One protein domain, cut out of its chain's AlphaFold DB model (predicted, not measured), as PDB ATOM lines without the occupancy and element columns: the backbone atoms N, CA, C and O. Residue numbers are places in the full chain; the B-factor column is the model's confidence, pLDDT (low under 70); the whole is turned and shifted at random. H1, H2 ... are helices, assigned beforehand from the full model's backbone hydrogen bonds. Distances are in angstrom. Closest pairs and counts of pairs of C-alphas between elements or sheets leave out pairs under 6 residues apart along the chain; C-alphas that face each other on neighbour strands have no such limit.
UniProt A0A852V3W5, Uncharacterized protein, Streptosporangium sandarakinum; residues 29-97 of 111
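This is residues 29 to 97 of the 111 residues of an uncharacterized protein of Streptosporangium sandarakinum (UniProt A0A852V3W5). One long helix, H3, makes the length of this model; the shorter H1 runs back alongside its first part, and the far part, residues 79 to 97, sticks out alone as an arm. The short helix H2 sits at the turn where the chain folds back from H1, running on roughly in the direction that H3 then takes, with a small loop of residues 56 to 61 between H2 and H3. The printed part has 69 residues with three named helices, in the order H1, H2, H3, and no named strand; the class is all helix. It is extended, with a radius of gyration of the C-alphas of 19.0 A, and the C-alphas span 66 by 24 by 9 A.

H3 is residues 63 to 94, 46.2 A from first to last C-alpha, from C-alpha 63 at (181.654, 92.617, 233.820) to C-alpha 94 at (199.308, 106.651, 274.150). H1 is residues 29 to 43, 21.3 A long between its end C-alphas, and begins with C-alpha 29 at (184.175, 87.845, 253.203). H2 is residues 48 to 55, 10.4 A from first to last C-alpha.

H3 touches H1 with its residues 63 to 75 alone. The closest C-alphas of the two are those of Gly 41 and Tyr 63, 6.5 A apart. They run opposite ways at a shallow tilt of 10 degrees. H2 and H3 touch only at the corner by their link, H3 with residues 63 to 65 alone; the closest C-alphas are those of Tyr 54 and Tyr 63, 4.7 A apart. These two run the same way at a shallow tilt of 25 degrees. H1 and H2 form a helical hairpin and run opposite ways at a shallow tilt of 24 degrees. H1 touches H2 with residues 41 to 43 alone, and their closest C-alphas are those of Gly 41 and Tyr 54, 5.7 A apart. Between H2 and H3, residues 56 to 57 pair antiparallel with residues 60 to 61. In H1, H2 and H3 every O i to N i+4 pair is within hydrogen-bond range.

The two C-alphas farthest apart are those of Arg 48 and Ala 97, at 66.5 A. Residues 79 to 97, of which 79 to 94 belong to H3, stand free; the body without them has 50 residues and spans 36 by 22 by 7 A. The printed part has no cut. The link from H1 to H2 is tight, with 4 residues, and the link from H2 to H3 is short, with 7. The mean pLDDT of the printed part is 80.2, and residues 94 to 97 are under 70.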
ATOM      1  N   SER A  29     185.450  88.003 253.908       84.12
ATOM      2  CA  SER A  29     184.175  87.845 253.203       84.12
ATOM      3  C   SER A  29     184.216  88.494 251.819       84.12
ATOM      4  O   SER A  29     183.807  87.886 250.829       84.12
ATOM      5  N   VAL A  30     184.775  89.704 251.722       81.31
ATOM      6  CA  VAL A  30     184.947  90.414 250.451       81.31
ATOM      7  C   VAL A  30     185.845  89.625 249.508       81.31
ATOM      8  O   VAL A  30     185.495  89.489 248.338       81.31
ATOM      9  N   VAL A  31     186.951  89.045 249.982       83.56
ATOM     10  CA  VAL A  31     187.834  88.198 249.158       83.56
ATOM     11  C   VAL A  31     187.105  86.951 248.643       83.56
ATOM     12  O   VAL A  31     187.253  86.585 247.474       83.56
ATOM     13  N   ILE A  32     186.286  86.301 249.474       85.94
ATOM     14  CA  ILE A  32     185.508  85.122 249.068       85.94
ATOM     15  C   ILE A  32     184.509  85.480 247.962       85.94
ATOM     16  O   ILE A  32     184.489  84.821 246.917       85.94
ATOM     17  N   GLU A  33     183.705  86.525 248.155       84.06
ATOM     18  CA  GLU A  33     182.716  86.936 247.153       84.06
ATOM     19  C   GLU A  33     183.382  87.491 245.886       84.06
ATOM     20  O   GLU A  33     182.920  87.234 244.779       84.06
ATOM     21  N   THR A  34     184.534  88.150 246.023       79.06
ATOM     22  CA  THR A  34     185.392  88.581 244.907       79.06
ATOM     23  C   THR A  34     185.782  87.404 244.016       79.06
ATOM     24  O   THR A  34     185.589  87.447 242.800       79.06
ATOM     25  N   ASN A  35     186.273  86.315 244.611       80.38
ATOM     26  CA  ASN A  35     186.645  85.113 243.864       80.38
ATOM     27  C   ASN A  35     185.436  84.474 243.166       80.38
ATOM     28  O   ASN A  35     185.557  83.969 242.046       80.38
ATOM     29  N   ARG A  36     184.254  84.528 243.790       84.31
ATOM     30  CA  ARG A  36     183.009  84.059 243.168       84.31
ATOM     31  C   ARG A  36     182.605  84.932 241.986       84.31
ATOM     32  O   ARG A  36     182.276  84.383 240.938       84.31
ATOM     33  N   LEU A  37     182.686  86.254 242.104       81.31
ATOM     34  CA  LEU A  37     182.417  87.166 240.992       81.31
ATOM     35  C   LEU A  37     183.352  86.880 239.808       81.31
ATOM     36  O   LEU A  37     182.877  86.649 238.700       81.31
ATOM     37  N   TYR A  38     184.662  86.745 240.037       76.06
ATOM     38  CA  TYR A  38     185.596  86.355 238.969       76.06
ATOM     39  C   TYR A  38     185.213  85.034 238.286       76.06
ATOM     40  O   TYR A  38     185.284  84.927 237.061       76.06
ATOM     41  N   SER A  39     184.743  84.041 239.050       78.56
ATOM     42  CA  SER A  39     184.281  82.771 238.476       78.56
ATOM     43  C   SER A  39     183.045  82.922 237.578       78.56
ATOM     44  O   SER A  39     182.959  82.250 236.554       78.56
ATOM     45  N   VAL A  40     182.127  83.839 237.906       77.94
ATOM     46  CA  VAL A  40     180.947  84.145 237.079       77.94
ATOM     47  C   VAL A  40     181.355  84.846 235.785       77.94
ATOM     48  O   VAL A  40     180.810  84.536 234.729       77.94
ATOM     49  N   GLY A  41     182.347  85.738 235.840       70.19
ATOM     50  CA  GLY A  41     182.938  86.344 234.643       70.19
ATOM     51  C   GLY A  41     183.485  85.294 233.675       70.19
ATOM     52  O   GLY A  41     183.172  85.320 232.487       70.19
ATOM     53  N   ASN A  42     184.215  84.315 234.212       70.75
ATOM     54  CA  ASN A  42     184.816  83.226 233.439       70.75
ATOM     55  C   ASN A  42     183.811  82.157 232.967       70.75
ATOM     56  O   ASN A  42     184.137  81.380 232.070       70.75
ATOM     57  N   PHE A  43     182.599  82.092 233.537       76.06
ATOM     58  CA  PHE A  43     181.581  81.092 233.176       76.06
ATOM     59  C   PHE A  43     181.210  81.134 231.688       76.06
ATOM     60  O   PHE A  43     180.969  80.094 231.078       76.06
ATOM     61  N   TRP A  44     181.194  82.328 231.093       77.25
ATOM     62  CA  TRP A  44     180.831  82.524 229.689       77.25
ATOM     63  C   TRP A  44     181.917  82.065 228.699       77.25
ATOM     64  O   TRP A  44     181.668  82.045 227.496       77.25
ATOM     65  N   GLY A  45     183.085  81.641 229.197       77.81
ATOM     66  CA  GLY A  45     184.179  81.090 228.404       77.81
ATOM     67  C   GLY A  45     184.929  82.120 227.553       77.81
ATOM     68  O   GLY A  45     184.631  83.311 227.549       77.81
ATOM     69  N   ASP A  46     185.915  81.637 226.798       84.69
ATOM     70  CA  ASP A  46     186.812  82.473 225.988       84.69
ATOM     71  C   ASP A  46     186.320  82.668 224.545       84.69
ATOM     72  O   ASP A  46     187.105  82.979 223.641       84.69
ATOM     73  N   ASP A  47     185.039  82.445 224.267       88.19
ATOM     74  CA  ASP A  47     184.496  82.771 222.955       88.19
ATOM     75  C   ASP A  47     184.298  84.292 222.805       88.19
ATOM     76  O   ASP A  47     184.608  85.099 223.687       88.19
ATOM     77  N   ARG A  48     183.847  84.732 221.627       87.75
ATOM     78  CA  ARG A  48     183.643  86.164 221.377       87.75
ATOM     79  C   ARG A  48     182.598  86.768 222.324       87.75
ATOM     80  O   ARG A  48     182.767  87.919 222.715       87.75
ATOM     81  N   ALA A  49     181.538  86.031 222.653       86.88
ATOM     82  CA  ALA A  49     180.466  86.519 223.512       86.88
ATOM     83  C   ALA A  49     180.933  86.611 224.970       86.88
ATOM     84  O   ALA A  49     180.696  87.633 225.609       86.88
ATOM     85  N   GLY A  50     181.665  85.607 225.458       86.31
ATOM     86  CA  GLY A  50     182.260  85.617 226.790       86.31
ATOM     87  C   GLY A  50     183.294  86.728 226.971       86.31
ATOM     88  O   GLY A  50     183.218  87.473 227.947       86.31
ATOM     89  N   ARG A  51     184.174  86.956 225.984       87.19
ATOM     90  CA  ARG A  51     185.103  88.102 226.016       87.19
ATOM     91  C   ARG A  51     184.387  89.453 226.000       87.19
ATOM     92  O   ARG A  51     184.741  90.321 226.784       87.19
ATOM     93  N   LEU A  52     183.366  89.631 225.156       88.19
ATOM     94  CA  LEU A  52     182.564  90.865 225.131       88.19
ATOM     95  C   LEU A  52     181.817  91.095 226.449       88.19
ATOM     96  O   LEU A  52     181.710  92.229 226.901       88.19
ATOM     97  N   PHE A  53     181.315  90.034 227.081       87.00
ATOM     98  CA  PHE A  53     180.696  90.126 228.398       87.00
ATOM     99  C   PHE A  53     181.717  90.530 229.470       87.00
ATOM    100  O   PHE A  53     181.449  91.428 230.269       87.00
ATOM    101  N   TYR A  54     182.885  89.882 229.488       87.38
ATOM    102  CA  TYR A  54     183.893  90.091 230.522       87.38
ATOM    103  C   TYR A  54     184.621  91.431 230.380       87.38
ATOM    104  O   TYR A  54     184.661  92.209 231.334       87.38
ATOM    105  N   ASP A  55     185.149  91.724 229.193       88.00
ATOM    106  CA  ASP A  55     185.965  92.912 228.921       88.00
ATOM    107  C   ASP A  55     185.120  94.129 228.522       88.00
ATOM    108  O   ASP A  55     185.518  95.270 228.764       88.00
ATOM    109  N   GLY A  56     183.926  93.896 227.976       87.94
ATOM    110  CA  GLY A  56     183.073  94.931 227.400       87.94
ATOM    111  C   GLY A  56     183.277  95.085 225.894       87.94
ATOM    112  O   GLY A  56     184.076  94.386 225.269       87.94
ATOM    113  N   ASP A  57     182.542  96.026 225.308       87.75
ATOM    114  CA  ASP A  57     182.708  96.455 223.915       87.75
ATOM    115  C   ASP A  57     183.172  97.917 223.891       87.75
ATOM    116  O   ASP A  57     183.095  98.632 224.890       87.75
ATOM    117  N   SER A  58     183.643  98.372 222.737       78.50
ATOM    118  CA  SER A  58     183.992  99.753 222.415       78.50
ATOM    119  C   SER A  58     182.962 100.777 222.932       78.50
ATOM    120  O   SER A  58     181.996 101.129 222.262       78.50
ATOM    121  N   GLY A  59     183.193 101.281 224.149       77.50
ATOM    122  CA  GLY A  59     182.380 102.313 224.803       77.50
ATOM    123  C   GLY A  59     181.509 101.847 225.974       77.50
ATOM    124  O   GLY A  59     180.948 102.704 226.654       77.50
ATOM    125  N   SER A  60     181.434 100.544 226.259       83.88
ATOM    126  CA  SER A  60     180.652  99.998 227.374       83.88
ATOM    127  C   SER A  60     181.520  99.108 228.266       83.88
ATOM    128  O   SER A  60     182.025  98.094 227.782       83.88
ATOM    129  N   PRO A  61     181.692  99.446 229.559       87.00
ATOM    130  CA  PRO A  61     182.466  98.621 230.478       87.00
ATOM    131  C   PRO A  61     181.846  97.226 230.626       87.00
ATOM    132  O   PRO A  61     180.636  97.093 230.816       87.00
ATOM    133  N   GLY A  62     182.686  96.194 230.542       88.69
ATOM    134  CA  GLY A  62     182.281  94.810 230.771       88.69
ATOM    135  C   GLY A  62     182.126  94.456 232.246       88.69
ATOM    136  O   GLY A  62     182.341  95.272 233.149       88.69
ATOM    137  N   TYR A  63     181.797  93.192 232.488       87.75
ATOM    138  CA  TYR A  63     181.654  92.617 233.820       87.75
ATOM    139  C   TYR A  63     182.890  92.856 234.697       87.75
ATOM    140  O   TYR A  63     182.735  93.236 235.858       87.75
ATOM    141  N   ARG A  64     184.104  92.746 234.131       85.81
ATOM    142  CA  ARG A  64     185.369  92.988 234.841       85.81
ATOM    143  C   ARG A  64     185.382  94.348 235.538       85.81
ATOM    144  O   ARG A  64     185.683  94.423 236.724       85.81
ATOM    145  N   HIS A  65     185.004  95.408 234.829       87.75
ATOM    146  CA  HIS A  65     185.034  96.767 235.366       87.75
ATOM    147  C   HIS A  65     184.075  96.942 236.550       87.75
ATOM    148  O   HIS A  65     184.446  97.520 237.569       87.75
ATOM    149  N   MET A  66     182.856  96.398 236.448       83.88
ATOM    150  CA  MET A  66     181.912  96.417 237.569       83.88
ATOM    151  C   MET A  66     182.448  95.625 238.761       83.88
ATOM    152  O   MET A  66     182.363  96.089 239.897       83.88
ATOM    153  N   THR A  67     183.034  94.454 238.511       84.69
ATOM    154  CA  THR A  67     183.602  93.634 239.579       84.69
ATOM    155  C   THR A  67     184.790  94.305 240.263       84.69
ATOM    156  O   THR A  67     184.820  94.347 241.487       84.69
ATOM    157  N   GLU A  68     185.711  94.912 239.513       85.00
ATOM    158  CA  GLU A  68     186.849  95.660 240.061       85.00
ATOM    159  C   GLU A  68     186.393  96.873 240.887       85.00
ATOM    160  O   GLU A  68     186.949  97.129 241.956       85.00
ATOM    161  N   GLY A  69     185.350  97.586 240.440       85.69
ATOM    162  CA  GLY A  69     184.764  98.708 241.179       85.69
ATOM    163  C   GLY A  69     184.187  98.282 242.532       85.69
ATOM    164  O   GLY A  69     184.585  98.813 243.569       85.69
ATOM    165  N   VAL A  70     183.320  97.263 242.533       82.38
ATOM    166  CA  VAL A  70     182.726  96.710 243.765       82.38
ATOM    167  C   VAL A  70     183.811  96.185 244.712       82.38
ATOM    168  O   VAL A  70     183.754  96.427 245.917       82.38
ATOM    169  N   MET A  71     184.835  95.512 244.179       82.56
ATOM    170  CA  MET A  71     185.975  95.032 244.967       82.56
ATOM    171  C   MET A  71     186.749  96.177 245.612       82.56
ATOM    172  O   MET A  71     187.084  96.088 246.795       82.56
ATOM    173  N   GLY A  72     187.043  97.234 244.853       83.88
ATOM    174  CA  GLY A  72     187.788  98.391 245.341       83.88
ATOM    175  C   GLY A  72     187.076  99.085 246.500       83.88
ATOM    176  O   GLY A  72     187.687  99.347 247.537       83.88
ATOM    177  N   GLU A  73     185.771  99.319 246.362       84.31
ATOM    178  CA  GLU A  73     184.953  99.938 247.409       84.31
ATOM    179  C   GLU A  73     184.850  99.055 248.659       84.31
ATOM    180  O   GLU A  73     185.035  99.532 249.783       84.31
ATOM    181  N   ALA A  74     184.627  97.753 248.476       80.50
ATOM    182  CA  ALA A  74     184.494  96.817 249.583       80.50
ATOM    183  C   ALA A  74     185.802  96.662 250.385       80.50
ATOM    184  O   ALA A  74     185.781  96.687 251.619       80.50
ATOM    185  N   HIS A  75     186.958  96.602 249.710       83.00
ATOM    186  CA  HIS A  75     188.266  96.610 250.379       83.00
ATOM    187  C   HIS A  75     188.541  97.936 251.099       83.00
ATOM    188  O   HIS A  75     189.131  97.942 252.182       83.00
ATOM    189  N   ALA A  76     188.110  99.069 250.533       83.88
ATOM    190  CA  ALA A  76     188.282 100.372 251.168       83.88
ATOM    191  C   ALA A  76     187.505 100.476 252.491       83.88
ATOM    192  O   ALA A  76     188.045 101.001 253.471       83.88
ATOM    193  N   LEU A  77     186.276  99.945 252.533       77.88
ATOM    194  CA  LEU A  77     185.448  99.874 253.740       77.88
ATOM    195  C   LEU A  77     186.064  98.957 254.800       77.88
ATOM    196  O   LEU A  77     186.237  99.376 255.944       77.88
ATOM    197  N   ALA A  78     186.470  97.748 254.415       79.56
ATOM    198  CA  ALA A  78     187.095  96.808 255.342       79.56
ATOM    199  C   ALA A  78     188.398  97.372 255.938       79.56
ATOM    200  O   ALA A  78     188.591  97.381 257.158       79.56
ATOM    201  N   GLY A  79     189.246  97.974 255.097       79.50
ATOM    202  CA  GLY A  79     190.460  98.654 255.542       79.50
ATOM    203  C   GLY A  79     190.196  99.890 256.412       79.50
ATOM    204  O   GLY A  79     191.023 100.232 257.258       79.50
ATOM    205  N   LEU A  80     189.061 100.578 256.243       79.62
ATOM    206  CA  LEU A  80     188.666 101.673 257.132       79.62
ATOM    207  C   LEU A  80     188.354 101.161 258.542       79.62
ATOM    208  O   LEU A  80     188.845 101.762 259.497       79.62
ATOM    209  N   CYS A  81     187.610 100.060 258.673       75.12
ATOM    210  CA  CYS A  81     187.296  99.451 259.970       75.12
ATOM    211  C   CYS A  81     188.569  99.071 260.736       75.12
ATOM    212  O   CYS A  81     188.738  99.481 261.883       75.12
ATOM    213  N   VAL A  82     189.520  98.406 260.070       77.88
ATOM    214  CA  VAL A  82     190.813  98.051 260.679       77.88
ATOM    215  C   VAL A  82     191.566  99.300 261.151       77.88
ATOM    216  O   VAL A  82     191.976  99.370 262.307       77.88
ATOM    217  N   ARG A  83     191.665 100.344 260.313       78.00
ATOM    218  CA  ARG A  83     192.339 101.602 260.687       78.00
ATOM    219  C   ARG A  83     191.670 102.331 261.853       78.00
ATOM    220  O   ARG A  83     192.361 103.013 262.610       78.00
ATOM    221  N   ILE A  84     190.344 102.253 261.977       74.62
ATOM    222  CA  ILE A  84     189.620 102.798 263.134       74.62
ATOM    223  C   ILE A  84     190.029 102.030 264.393       74.62
ATOM    224  O   ILE A  84     190.406 102.664 265.378       74.62
ATOM    225  N   GLY A  85     190.030 100.695 264.336       74.62
ATOM    226  CA  GLY A  85     190.507  99.840 265.422       74.62
ATOM    227  C   GLY A  85     191.935 100.185 265.849       74.62
ATOM    228  O   GLY A  85     192.165 100.519 267.010       74.62
ATOM    229  N   ASP A  86     192.876 100.240 264.906       79.19
ATOM    230  CA  ASP A  86     194.284 100.558 265.186       79.19
ATOM    231  C   ASP A  86     194.454 101.924 265.861       79.19
ATOM    232  O   ASP A  86     195.212 102.070 266.821       79.19
ATOM    233  N   ARG A  87     193.719 102.944 265.396       78.06
ATOM    234  CA  ARG A  87     193.768 104.292 265.982       78.06
ATOM    235  C   ARG A  87     193.170 104.340 267.380       78.06
ATOM    236  O   ARG A  87     193.721 105.022 268.239       78.06
ATOM    237  N   LEU A  88     192.068 103.634 267.623       77.62
ATOM    238  CA  LEU A  88     191.468 103.534 268.954       77.62
ATOM    239  C   LEU A  88     192.403 102.800 269.920       77.62
ATOM    240  O   LEU A  88     192.599 103.247 271.049       77.62
ATOM    241  N   PHE A  89     193.043 101.724 269.463       80.94
ATOM    242  CA  PHE A  89     194.037 101.002 270.247       80.94
ATOM    243  C   PHE A  89     195.252 101.884 270.569       80.94
ATOM    244  O   PHE A  89     195.675 101.962 271.726       80.94
ATOM    245  N   ALA A  90     195.771 102.613 269.574       78.06
ATOM    246  CA  ALA A  90     196.855 103.574 269.758       78.06
ATOM    247  C   ALA A  90     196.462 104.705 270.717       78.06
ATOM    248  O   ALA A  90     197.258 105.080 271.567       78.06
ATOM    249  N   MET A  91     195.226 105.209 270.649       72.94
ATOM    250  CA  MET A  91     194.717 106.221 271.579       72.94
ATOM    251  C   MET A  91     194.676 105.695 273.017       72.94
ATOM    252  O   MET A  91     195.168 106.356 273.925       72.94
ATOM    253  N   GLY A  92     194.151 104.491 273.243       71.62
ATOM    254  CA  GLY A  92     194.141 103.902 274.584       71.62
ATOM    255  C   GLY A  92     195.518 103.430 275.080       71.62
ATOM    256  O   GLY A  92     195.656 103.126 276.264       71.62
ATOM    257  N   THR A  93     196.524 103.364 274.201       73.25
ATOM    258  CA  THR A  93     197.928 103.081 274.551       73.25
ATOM    259  C   THR A  93     198.704 104.362 274.850       73.25
ATOM    260  O   THR A  93     199.391 104.424 275.857       73.25
ATOM    261  N   ASN A  94     198.574 105.392 274.010       66.88
ATOM    262  CA  ASN A  94     199.308 106.651 274.150       66.88
ATOM    263  C   ASN A  94     198.839 107.474 275.351       66.88
ATOM    264  O   ASN A  94     199.635 108.200 275.935       66.88
ATOM    265  N   VAL A  95     197.564 107.365 275.728       60.78
ATOM    266  CA  VAL A  95     197.049 108.038 276.921       60.78
ATOM    267  C   VAL A  95     197.235 107.126 278.141       60.78
ATOM    268  O   VAL A  95     196.279 106.556 278.677       60.78
ATOM    269  N   GLU A  96     198.484 106.935 278.569       53.56
ATOM    270  CA  GLU A  96     198.789 106.258 279.832       53.56
ATOM    271  C   GLU A  96     198.381 107.141 281.031       53.56
ATOM    272  O   GLU A  96     198.906 108.232 281.232       53.56
ATOM    273  N   ALA A  97     197.411 106.632 281.802       52.44
ATOM    274  CA  ALA A  97     196.951 106.930 283.173       52.44
ATOM    275  C   ALA A  97     196.881 108.381 283.715       52.44
ATOM    276  O   ALA A  97     195.883 108.711 284.353       52.44
TER     277      ALA A  97